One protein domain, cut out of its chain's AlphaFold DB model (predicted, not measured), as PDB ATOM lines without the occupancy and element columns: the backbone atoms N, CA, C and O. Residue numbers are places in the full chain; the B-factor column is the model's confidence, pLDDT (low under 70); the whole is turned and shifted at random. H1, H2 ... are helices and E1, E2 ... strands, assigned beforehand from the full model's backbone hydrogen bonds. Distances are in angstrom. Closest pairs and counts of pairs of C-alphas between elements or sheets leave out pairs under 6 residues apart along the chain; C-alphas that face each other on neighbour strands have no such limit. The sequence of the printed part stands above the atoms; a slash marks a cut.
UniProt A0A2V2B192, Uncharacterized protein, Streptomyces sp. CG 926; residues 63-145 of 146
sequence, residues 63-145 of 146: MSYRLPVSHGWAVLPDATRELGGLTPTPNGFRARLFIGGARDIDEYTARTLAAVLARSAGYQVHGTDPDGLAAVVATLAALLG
ATOM      1  N   MET A  63     136.944 202.261 181.263       96.75
ATOM      2  CA  MET A  63     135.497 202.264 181.049       96.75
ATOM      3  C   MET A  63     134.803 201.474 182.160       96.75
ATOM      4  O   MET A  63     135.297 200.431 182.582       96.75
ATOM      5  N   SER A  64     133.684 201.983 182.673       96.50
ATOM      6  CA  SER A  64     132.969 201.368 183.799       96.50
ATOM      7  C   SER A  64     131.594 200.872 183.372       96.50
ATOM      8  O   SER A  64     130.843 201.611 182.744       96.50
ATOM      9  N   TYR A  65     131.251 199.657 183.782       95.81
ATOM     10  CA  TYR A  65     129.966 199.014 183.538       95.81
ATOM     11  C   TYR A  65     129.330 198.649 184.873       95.81
ATOM     12  O   TYR A  65     129.969 198.033 185.724       95.81
ATOM     13  N   ARG A  66     128.069 199.033 185.064       95.62
ATOM     14  CA  ARG A  66     127.275 198.647 186.234       95.62
ATOM     15  C   ARG A  66     126.217 197.661 185.784       95.62
ATOM     16  O   ARG A  66     125.403 198.002 184.930       95.62
ATOM     17  N   LEU A  67     126.253 196.465 186.351       95.31
ATOM     18  CA  LEU A  67     125.279 195.428 186.063       95.31
ATOM     19  C   LEU A  67     124.171 195.469 187.112       95.31
ATOM     20  O   LEU A  67     124.475 195.491 188.311       95.31
ATOM     21  N   PRO A  68     122.895 195.524 186.696       95.44
ATOM     22  CA  PRO A  68     121.798 195.282 187.614       95.44
ATOM     23  C   PRO A  68     121.874 193.869 188.201       95.44
ATOM     24  O   PRO A  68     122.442 192.950 187.609       95.44
ATOM     25  N   VAL A  69     121.274 193.712 189.379       96.19
ATOM     26  CA  VAL A  69     121.144 192.419 190.057       96.19
ATOM     27  C   VAL A  69     119.679 192.013 190.044       96.19
ATOM     28  O   VAL A  69     118.819 192.785 190.467       96.19
ATOM     29  N   SER A  70     119.396 190.799 189.582       94.81
ATOM     30  CA  SER A  70     118.054 190.217 189.557       94.81
ATOM     31  C   SER A  70     118.104 188.817 190.148       94.81
ATOM     32  O   SER A  70     118.895 187.990 189.708       94.81
ATOM     33  N   HIS A  71     117.292 188.548 191.173       93.62
ATOM     34  CA  HIS A  71     117.235 187.241 191.850       93.62
ATOM     35  C   HIS A  71     118.603 186.713 192.333       93.62
ATOM     36  O   HIS A  71     118.831 185.509 192.381       93.62
ATOM     37  N   GLY A  72     119.520 187.614 192.694       93.38
ATOM     38  CA  GLY A  72     120.882 187.261 193.109       93.38
ATOM     39  C   GLY A  72     121.871 187.055 191.959       93.38
ATOM     40  O   GLY A  72     123.028 186.774 192.234       93.38
ATOM     41  N   TRP A  73     121.465 187.251 190.707       95.31
ATOM     42  CA  TRP A  73     122.321 187.129 189.528       95.31
ATOM     43  C   TRP A  73     122.685 188.501 188.968       95.31
ATOM     44  O   TRP A  73     121.839 189.400 188.924       95.31
ATOM     45  N   ALA A  74     123.929 188.667 188.521       95.62
ATOM     46  CA  ALA A  74     124.318 189.799 187.691       95.62
ATOM     47  C   ALA A  74     123.699 189.619 186.302       95.62
ATOM     48  O   ALA A  74     123.902 188.583 185.670       95.62
ATOM     49  N   VAL A  75     122.959 190.625 185.836       95.94
ATOM     50  CA  VAL A  75     122.235 190.573 184.559       95.94
ATOM     51  C   VAL A  75     122.577 191.770 183.675       95.94
ATOM     52  O   VAL A  75     123.066 192.800 184.146       95.94
ATOM     53  N   LEU A  76     122.334 191.635 182.372       94.94
ATOM     54  CA  LEU A  76     122.512 192.731 181.419       94.94
ATOM     55  C   LEU A  76     121.506 193.870 181.684       94.94
ATOM     56  O   LEU A  76     120.366 193.595 182.065       94.94
ATOM     57  N   PRO A  77     121.885 195.141 181.449       92.44
ATOM     58  CA  PRO A  77     120.971 196.277 181.582       92.44
ATOM     59  C   PRO A  77     119.704 196.163 180.729       92.44
ATOM     60  O   PRO A  77     118.624 196.518 181.193       92.44
ATOM     61  N   ASP A  78     119.838 195.676 179.493       92.38
ATOM     62  CA  ASP A  78     118.722 195.442 178.581       92.38
ATOM     63  C   ASP A  78     119.012 194.232 177.683       92.38
ATOM     64  O   ASP A  78     119.650 194.352 176.639       92.38
ATOM     65  N   ALA A  79     118.517 193.058 178.078       86.62
ATOM     66  CA  ALA A  79     118.740 191.801 177.360       86.62
ATOM     67  C   ALA A  79     118.151 191.767 175.934       86.62
ATOM     68  O   ALA A  79     118.483 190.871 175.162       86.62
ATOM     69  N   THR A  80     117.280 192.715 175.568       89.69
ATOM     70  CA  THR A  80     116.685 192.777 174.221       89.69
ATOM     71  C   THR A  80     117.541 193.559 173.229       89.69
ATOM     72  O   THR A  80     117.348 193.450 172.016       89.69
ATOM     73  N   ARG A  81     118.491 194.352 173.731       91.62
ATOM     74  CA  ARG A  81     119.392 195.167 172.919       91.62
ATOM     75  C   ARG A  81     120.664 194.418 172.569       91.62
ATOM     76  O   ARG A  81     121.104 193.513 173.277       91.62
ATOM     77  N   GLU A  82     121.295 194.861 171.487       90.38
ATOM     78  CA  GLU A  82     122.624 194.393 171.109       90.38
ATOM     79  C   GLU A  82     123.589 194.515 172.299       90.38
ATOM     80  O   GLU A  82     123.622 195.538 172.991       90.38
ATOM     81  N   LEU A  83     124.321 193.428 172.564       92.50
ATOM     82  CA  LEU A  83     125.238 193.289 173.698       92.50
ATOM     83  C   LEU A  83     124.615 193.642 175.062       92.50
ATOM     84  O   LEU A  83     125.298 194.139 175.957       92.50
ATOM     85  N   GLY A  84     123.315 193.413 175.242       89.12
ATOM     86  CA  GLY A  84     122.651 193.710 176.507       89.12
ATOM     87  C   GLY A  84     122.479 195.204 176.789       89.12
ATOM     88  O   GLY A  84     122.344 195.596 177.949       89.12
ATOM     89  N   GLY A  85     122.591 196.050 175.758       91.19
ATOM     90  CA  GLY A  85     122.646 197.504 175.903       91.19
ATOM     91  C   GLY A  85     124.004 198.029 176.381       91.19
ATOM     92  O   GLY A  85     124.110 199.203 176.738       91.19
ATOM     93  N   LEU A  86     125.041 197.185 176.399       94.44
ATOM     94  CA  LEU A  86     126.401 197.572 176.757       94.44
ATOM     95  C   LEU A  86     127.182 198.025 175.522       94.44
ATOM     96  O   LEU A  86     127.134 197.413 174.460       94.44
ATOM     97  N   THR A  87     127.976 199.079 175.680       94.75
ATOM     98  CA  THR A  87     128.920 199.505 174.643       94.75
ATOM     99  C   THR A  87     130.198 198.660 174.713       94.75
ATOM    100  O   THR A  87     130.768 198.556 175.803       94.75
ATOM    101  N   PRO A  88     130.702 198.107 173.592       95.38
ATOM    102  CA  PRO A  88     131.987 197.404 173.551       95.38
ATOM    103  C   PRO A  88     133.124 198.220 174.172       95.38
ATOM    104  O   PRO A  88     133.221 199.427 173.939       95.38
ATOM    105  N   THR A  89     134.014 197.575 174.930       94.81
ATOM    106  CA  THR A  89     135.193 198.256 175.474       94.81
ATOM    107  C   THR A  89     136.159 198.583 174.332       94.81
ATOM    108  O   THR A  89     136.585 197.667 173.617       94.81
ATOM    109  N   PRO A  90     136.546 199.859 174.143       93.25
ATOM    110  CA  PRO A  90     137.487 200.220 173.093       93.25
ATOM    111  C   PRO A  90     138.853 199.553 173.293       93.25
ATOM    112  O   PRO A  90     139.282 199.278 174.416       93.25
ATOM    113  N   ASN A  91     139.571 199.325 172.194       92.69
ATOM    114  CA  ASN A  91     140.904 198.735 172.265       92.69
ATOM    115  C   ASN A  91     141.854 199.613 173.100       92.69
ATOM    116  O   ASN A  91     141.845 200.838 172.977       92.69
ATOM    117  N   GLY A  92     142.673 198.988 173.944       89.69
ATOM    118  CA  GLY A  92     143.589 199.690 174.845       89.69
ATOM    119  C   GLY A  92     142.930 200.257 176.107       89.69
ATOM    120  O   GLY A  92     143.644 200.750 176.974       89.69
ATOM    121  N   PHE A  93     141.605 200.162 176.262       94.38
ATOM    122  CA  PHE A  93     140.923 200.568 177.490       94.38
ATOM    123  C   PHE A  93     140.884 199.412 178.487       94.38
ATOM    124  O   PHE A  93     140.767 198.240 178.119       94.38
ATOM    125  N   ARG A  94     140.955 199.751 179.772       94.81
ATOM    126  CA  ARG A  94     140.613 198.837 180.864       94.81
ATOM    127  C   ARG A  94     139.114 198.890 181.129       94.81
ATOM    128  O   ARG A  94     138.507 199.951 181.012       94.81
ATOM    129  N   ALA A  95     138.535 197.777 181.546       96.38
ATOM    130  CA  ALA A  95     137.148 197.721 181.985       96.38
ATOM    131  C   ALA A  95     137.046 197.571 183.509       96.38
ATOM    132  O   ALA A  95     137.817 196.842 184.130       96.38
ATOM    133  N   ARG A  96     136.068 198.235 184.119       97.25
ATOM    134  CA  ARG A  96     135.636 197.992 185.498       97.25
ATOM    135  C   ARG A  96     134.194 197.524 185.483       97.25
ATOM    136  O   ARG A  96     133.327 198.241 184.993       97.25
ATOM    137  N   LEU A  97     133.946 196.340 186.018       96.81
ATOM    138  CA  LEU A  97     132.622 195.746 186.143       96.81
ATOM    139  C   LEU A  97     132.165 195.877 187.591       96.81
ATOM    140  O   LEU A  97     132.886 195.481 188.502       96.81
ATOM    141  N   PHE A  98     130.974 196.419 187.806       97.25
ATOM    142  CA  PHE A  98     130.342 196.501 189.117       97.25
ATOM    143  C   PHE A  98     129.119 195.590 189.131       97.25
ATOM    144  O   PHE A  98     128.145 195.877 188.435       97.25
ATOM    145  N   ILE A  99     129.173 194.521 189.925       96.62
ATOM    146  CA  ILE A  99     128.123 193.493 190.011       96.62
ATOM    147  C   ILE A  99     127.237 193.632 191.258       96.62
ATOM    148  O   ILE A  99     126.324 192.842 191.463       96.62
ATOM    149  N   GLY A 100     127.510 194.621 192.118       94.56
ATOM    150  CA  GLY A 100     126.782 194.793 193.377       94.56
ATOM    151  C   GLY A 100     126.860 193.536 194.249       94.56
ATOM    152  O   GLY A 100     127.933 192.955 194.389       94.56
ATOM    153  N   GLY A 101     125.726 193.121 194.817       94.00
ATOM    154  CA  GLY A 101     125.592 191.902 195.625       94.00
ATOM    155  C   GLY A 101     125.167 190.664 194.834       94.00
ATOM    156  O   GLY A 101     124.442 189.832 195.374       94.00
ATOM    157  N   ALA A 102     125.526 190.575 193.551       96.56
ATOM    158  CA  ALA A 102     125.297 189.364 192.774       96.56
ATOM    159  C   ALA A 102     126.110 188.195 193.348       96.56
ATOM    160  O   ALA A 102     127.304 188.332 193.596       96.56
ATOM    161  N   ARG A 103     125.437 187.058 193.522       96.50
ATOM    162  CA  ARG A 103     125.994 185.774 193.958       96.50
ATOM    163  C   ARG A 103     126.565 184.966 192.803       96.50
ATOM    164  O   ARG A 103     127.350 184.063 193.040       96.50
ATOM    165  N   ASP A 104     126.126 185.249 191.580       95.44
ATOM    166  CA  ASP A 104     126.590 184.567 190.375       95.44
ATOM    167  C   ASP A 104     126.198 185.373 189.115       95.44
ATOM    168  O   ASP A 104     125.561 186.431 189.206       95.44
ATOM    169  N   ILE A 105     126.584 184.898 187.935       96.12
ATOM    170  CA  ILE A 105     126.270 185.462 186.620       96.12
ATOM    171  C   ILE A 105     125.734 184.371 185.698       96.12
ATOM    172  O   ILE A 105     126.302 183.286 185.597       96.12
ATOM    173  N   ASP A 106     124.632 184.659 185.007       92.62
ATOM    174  CA  ASP A 106     124.089 183.690 184.065       92.62
ATOM    175  C   ASP A 106     124.999 183.558 182.829       92.62
ATOM    176  O   ASP A 106     125.731 184.481 182.452       92.62
ATOM    177  N   GLU A 107     124.949 182.400 182.172       92.88
ATOM    178  CA  GLU A 107     125.820 182.092 181.038       92.88
ATOM    179  C   GLU A 107     125.671 183.086 179.871       92.88
ATOM    180  O   GLU A 107     126.659 183.458 179.230       92.88
ATOM    181  N   TYR A 108     124.451 183.541 179.588       93.12
ATOM    182  CA  TYR A 108     124.184 184.472 178.495       93.12
ATOM    183  C   TYR A 108     124.777 185.861 178.778       93.12
ATOM    184  O   TYR A 108     125.454 186.441 177.919       93.12
ATOM    185  N   THR A 109     124.591 186.370 179.994       95.38
ATOM    186  CA  THR A 109     125.184 187.614 180.489       95.38
ATOM    187  C   THR A 109     126.708 187.504 180.480       95.38
ATOM    188  O   THR A 109     127.379 188.413 179.986       95.38
ATOM    189  N   ALA A 110     127.271 186.382 180.936       96.56
ATOM    190  CA  ALA A 110     128.715 186.157 180.950       96.56
ATOM    191  C   ALA A 110     129.322 186.165 179.539       96.56
ATOM    192  O   ALA A 110     130.318 186.851 179.298       96.56
ATOM    193  N   ARG A 111     128.700 185.468 178.580       96.81
ATOM    194  CA  ARG A 111     129.140 185.458 177.174       96.81
ATOM    195  C   ARG A 111     129.043 186.843 176.539       96.81
ATOM    196  O   ARG A 111     129.974 187.274 175.858       96.81
ATOM    197  N   THR A 112     127.951 187.557 176.795       96.94
ATOM    198  CA  THR A 112     127.763 188.927 176.304       96.94
ATOM    199  C   THR A 112     128.822 189.876 176.866       96.94
ATOM    200  O   THR A 112     129.425 190.646 176.117       96.94
ATOM    201  N   LEU A 113     129.125 189.785 178.163       96.12
ATOM    202  CA  LEU A 113     130.213 190.547 178.774       96.12
ATOM    203  C   LEU A 113     131.572 190.179 178.191       96.12
ATOM    204  O   LEU A 113     132.355 191.073 177.887       96.12
ATOM    205  N   ALA A 114     131.859 188.894 177.992       96.62
ATOM    206  CA  ALA A 114     133.108 188.474 177.370       96.62
ATOM    207  C   ALA A 114     133.270 189.095 175.970       96.62
ATOM    208  O   ALA A 114     134.342 189.607 175.650       96.62
ATOM    209  N   ALA A 115     132.196 189.159 175.174       96.31
ATOM    210  CA  ALA A 115     132.204 189.837 173.877       96.31
ATOM    211  C   ALA A 115     132.476 191.349 174.000       96.31
ATOM    212  O   ALA A 115     133.313 191.887 173.274       96.31
ATOM    213  N   VAL A 116     131.837 192.028 174.961       95.75
ATOM    214  CA  VAL A 116     132.085 193.453 175.266       95.75
ATOM    215  C   VAL A 116     133.547 193.698 175.658       95.75
ATOM    216  O   VAL A 116     134.121 194.726 175.296       95.75
ATOM    217  N   LEU A 117     134.161 192.754 176.372       95.94
ATOM    218  CA  LEU A 117     135.497 192.874 176.959       95.94
ATOM    219  C   LEU A 117     136.624 192.307 176.089       95.94
ATOM    220  O   LEU A 117     137.793 192.501 176.433       95.94
ATOM    221  N   ALA A 118     136.310 191.645 174.974       93.12
ATOM    222  CA  ALA A 118     137.260 190.858 174.184       93.12
ATOM    223  C   ALA A 118     138.515 191.642 173.761       93.12
ATOM    224  O   ALA A 118     139.617 191.095 173.718       93.12
ATOM    225  N   ARG A 119     138.366 192.945 173.484       89.56
ATOM    226  CA  ARG A 119     139.459 193.834 173.042       89.56
ATOM    227  C   ARG A 119     140.010 194.735 174.148       89.56
ATOM    228  O   ARG A 119     140.835 195.604 173.876       89.56
ATOM    229  N   SER A 120     139.560 194.548 175.386       92.31
ATOM    230  CA  SER A 120     140.047 195.323 176.524       92.31
ATOM    231  C   SER A 120     141.495 194.953 176.869       92.31
ATOM    232  O   SER A 120     141.897 193.783 176.819       92.31
ATOM    233  N   ALA A 121     142.262 195.953 177.306       92.31
ATOM    234  CA  ALA A 121     143.618 195.782 177.831       92.31
ATOM    235  C   ALA A 121     143.649 195.040 179.183       92.31
ATOM    236  O   ALA A 121     144.713 194.685 179.681       92.31
ATOM    237  N   GLY A 122     142.484 194.838 179.801       93.12
ATOM    238  CA  GLY A 122     142.308 194.184 181.090       93.12
ATOM    239  C   GLY A 122     140.964 194.562 181.698       93.12
ATOM    240  O   GLY A 122     140.365 195.567 181.308       93.12
ATOM    241  N   TYR A 123     140.505 193.783 182.671       94.81
ATOM    242  CA  TYR A 123     139.271 194.068 183.391       94.81
ATOM    243  C   TYR A 123     139.443 193.856 184.897       94.81
ATOM    244  O   TYR A 123     140.332 193.132 185.342       94.81
ATOM    245  N   GLN A 124     138.612 194.535 185.678       96.00
ATOM    246  CA  GLN A 124     138.499 194.375 187.124       96.00
ATOM    247  C   GLN A 124     137.027 194.194 187.468       96.00
ATOM    248  O   GLN A 124     136.183 194.921 186.941       96.00
ATOM    249  N   VAL A 125     136.726 193.243 188.349       96.69
ATOM    250  CA  VAL A 125     135.366 193.000 188.838       96.69
ATOM    251  C   VAL A 125     135.272 193.493 190.276       96.69
ATOM    252  O   VAL A 125     136.171 193.265 191.084       96.69
ATOM    253  N   HIS A 126     134.192 194.201 190.582       97.25
ATOM    254  CA  HIS A 126     133.879 194.732 191.897       97.25
ATOM    255  C   HIS A 126     132.491 194.248 192.309       97.25
ATOM    256  O   HIS A 126     131.503 194.523 191.625       97.25
ATOM    257  N   GLY A 127     132.420 193.572 193.449       95.50
ATOM    258  CA  GLY A 127     131.187 193.086 194.056       95.50
ATOM    259  C   GLY A 127     131.228 193.282 195.566       95.50
ATOM    260  O   GLY A 127     132.297 193.475 196.145       95.50
ATOM    261  N   THR A 128     130.056 193.280 196.190       96.75
ATOM    262  CA  THR A 128     129.907 193.320 197.650       96.75
ATOM    263  C   THR A 128     129.769 191.924 198.253       96.75
ATOM    264  O   THR A 128     129.973 191.778 199.452       96.75
ATOM    265  N   ASP A 129     129.423 190.923 197.440       96.56
ATOM    266  CA  ASP A 129     129.379 189.510 197.824       96.56
ATOM    267  C   ASP A 129     130.698 188.822 197.410       96.56
ATOM    268  O   ASP A 129     131.005 188.805 196.215       96.56
ATOM    269  N   PRO A 130     131.527 188.325 198.350       96.00
ATOM    270  CA  PRO A 130     132.837 187.753 198.019       96.00
ATOM    271  C   PRO A 130     132.762 186.465 197.197       96.00
ATOM    272  O   PRO A 130     133.553 186.295 196.267       96.00
ATOM    273  N   ASP A 131     131.810 185.583 197.514       96.31
ATOM    274  CA  ASP A 131     131.640 184.303 196.822       96.31
ATOM    275  C   ASP A 131     131.142 184.530 195.392       96.31
ATOM    276  O   ASP A 131     131.712 183.997 194.438       96.31
ATOM    277  N   GLY A 132     130.158 185.413 195.216       94.44
ATOM    278  CA  GLY A 132     129.687 185.811 193.899       94.44
ATOM    279  C   GLY A 132     130.717 186.580 193.090       94.44
ATOM    280  O   GLY A 132     130.851 186.346 191.892       94.44
ATOM    281  N   LEU A 133     131.529 187.430 193.724       97.12
ATOM    282  CA  LEU A 133     132.672 188.047 193.054       97.12
ATOM    283  C   LEU A 133     133.634 186.983 192.508       97.12
ATOM    284  O   LEU A 133     134.049 187.084 191.352       97.12
ATOM    285  N   ALA A 134     133.969 185.969 193.308       96.94
ATOM    286  CA  ALA A 134     134.841 184.880 192.881       96.94
ATOM    287  C   ALA A 134     134.222 184.063 191.734       96.94
ATOM    288  O   ALA A 134     134.912 183.799 190.747       96.94
ATOM    289  N   ALA A 135     132.928 183.735 191.816       95.31
ATOM    290  CA  ALA A 135     132.200 183.015 190.770       95.31
ATOM    291  C   ALA A 135     132.200 183.783 189.439       95.31
ATOM    292  O   ALA A 135     132.600 183.248 188.404       95.31
ATOM    293  N   VAL A 136     131.850 185.073 189.463       95.81
ATOM    294  CA  VAL A 136     131.833 185.914 188.257       95.81
ATOM    295  C   VAL A 136     133.230 186.058 187.651       95.81
ATOM    296  O   VAL A 136     133.382 185.966 186.432       95.81
ATOM    297  N   VAL A 137     134.258 186.273 188.480       96.50
ATOM    298  CA  VAL A 137     135.648 186.366 188.007       96.50
ATOM    299  C   VAL A 137     136.081 185.064 187.344       96.50
ATOM    300  O   VAL A 137     136.616 185.118 186.240       96.50
ATOM    301  N   ALA A 138     135.818 183.912 187.964       95.88
ATOM    302  CA  ALA A 138     136.179 182.607 187.412       95.88
ATOM    303  C   ALA A 138     135.482 182.335 186.068       95.88
ATOM    304  O   ALA A 138     136.129 181.913 185.109       95.88
ATOM    305  N   THR A 139     134.187 182.641 185.965       96.56
ATOM    306  CA  THR A 139     133.419 182.467 184.724       96.56
ATOM    307  C   THR A 139     133.946 183.362 183.598       96.56
ATOM    308  O   THR A 139     134.128 182.903 182.469       96.56
ATOM    309  N   LEU A 140     134.252 184.634 183.881       95.38
ATOM    310  CA  LEU A 140     134.805 185.550 182.874       95.38
ATOM    311  C   LEU A 140     136.244 185.197 182.477       95.38
ATOM    312  O   LEU A 140     136.588 185.300 181.300       95.38
ATOM    313  N   ALA A 141     137.066 184.760 183.432       94.50
ATOM    314  CA  ALA A 141     138.416 184.247 183.207       94.50
ATOM    315  C   ALA A 141     138.403 183.067 182.225       94.50
ATOM    316  O   ALA A 141     139.083 183.099 181.197       94.50
ATOM    317  N   ALA A 142     137.526 182.087 182.472       95.38
ATOM    318  CA  ALA A 142     137.350 180.926 181.607       95.38
ATOM    319  C   ALA A 142     136.932 181.308 180.175       95.38
ATOM    320  O   ALA A 142     137.470 180.764 179.213       95.38
ATOM    321  N   LEU A 143     136.013 182.269 180.016       95.94
ATOM    322  CA  LEU A 143     135.538 182.713 178.699       95.94
ATOM    323  C   LEU A 143     136.565 183.558 177.929       95.94
ATOM    324  O   LEU A 143     136.589 183.524 176.699       95.94
ATOM    325  N   LEU A 144     137.393 184.333 178.631       92.19
ATOM    326  CA  LEU A 144     138.389 185.223 178.025       92.19
ATOM    327  C   LEU A 144     139.776 184.574 177.883       92.19
ATOM    328  O   LEU A 144     140.655 185.181 177.269       92.19
ATOM    329  N   GLY A 145     139.972 183.373 178.436       89.88
ATOM    330  CA  GLY A 145     141.250 182.658 178.433       89.88
ATOM    331  C   GLY A 145     142.336 183.376 179.238       89.88
ATOM    332  O   GLY A 145     143.487 183.415 178.803       89.88
TER     333      GLY A 145
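AT A GLANCE: This is residues 63 to 145 of the 146 residues of an uncharacterized protein of Streptomyces sp. CG 926 (UniProt A0A2V2B192). A small sheet of three parallel strands has one long helix, H3, laid along one of its faces over the edge strand E3. A second helix, H2, meets H3 at a steep angle and reaches the sheet with its last residues, and the very short H1 packs on H2, away from the sheet. The printed part has 83 residues, with three named helices and three named strands in the order E1 H1 E2 H2 E3 H3; the sheet runs E1 E2 E3, and the class is mixed, helices and strands. The whole is compact, with a radius of gyration of the C-alphas of 11.4 A, and rounded, spanning 31 by 26 by 20 A.

IN THESE COORDINATES: E1, residues 63 to 66, begins at C-alpha 63, (135.497, 202.264, 181.049), and is 10.4 A long. H1 is residues 82 to 85, 5.7 A. E2, residues 94 to 100, measures 19.1 A and begins at C-alpha 94, (140.613, 198.837, 180.864). H2, residues 107 to 117, measures 15.1 A. E3 is residues 122 to 127, 17.1 A. H3, residues 130 to 144, measures 20.9 A and ends at C-alpha 144, (138.389, 185.223, 178.025).

HOW THE PARTS SIT: E1 and E2 are parallel at 14 degrees, with N 65 and O 96 2.8 A apart, within hydrogen-bond range. E2, the inner strand, is parallel to E3 at 15 degrees, with N 97 and O 124 at 2.8 A. E1, H1, E2 and E2, H2, E3 are strand-helix-strand units, two parallel neighbour strands with a helix between, each with a right-handed crossover. H3 is on the sheet at a height of 9.4 A, over E3 and along the strands, at 18 degrees to E3 on the local plane; this gives two layers, a helix on one face of a sheet. The closest C-alphas of E3 and H3 are those of Gly 127 and Leu 133, 5.3 A apart. H2 only grazes the sheet, with its residues 113 to 117. H2 and H3 touch at a steep tilt of 65 degrees, the same way, their closest C-alphas being those of Ala 114 and Leu 144, 6.2 A. H1 touches H2, with the C-alphas of Leu 83 and Thr 112 closest at 5.7 A; it is not on the sheet and is apart from H3. In H2 and H3 every O i to N i+4 pair is within hydrogen-bond range; H1 is too short for such a pair.

THE WHOLE: The C-alphas farthest apart, of His 71 and Gly 92, stand 33.7 A from each other. The link E1 to H1 is long, 15 residues; in it, residues 73 to 74 pair antiparallel with residues 69 to 70 and parallel with residues 104 to 105. The printed part has no cut. Its mean pLDDT is 94.7, and no printed residue is under 70.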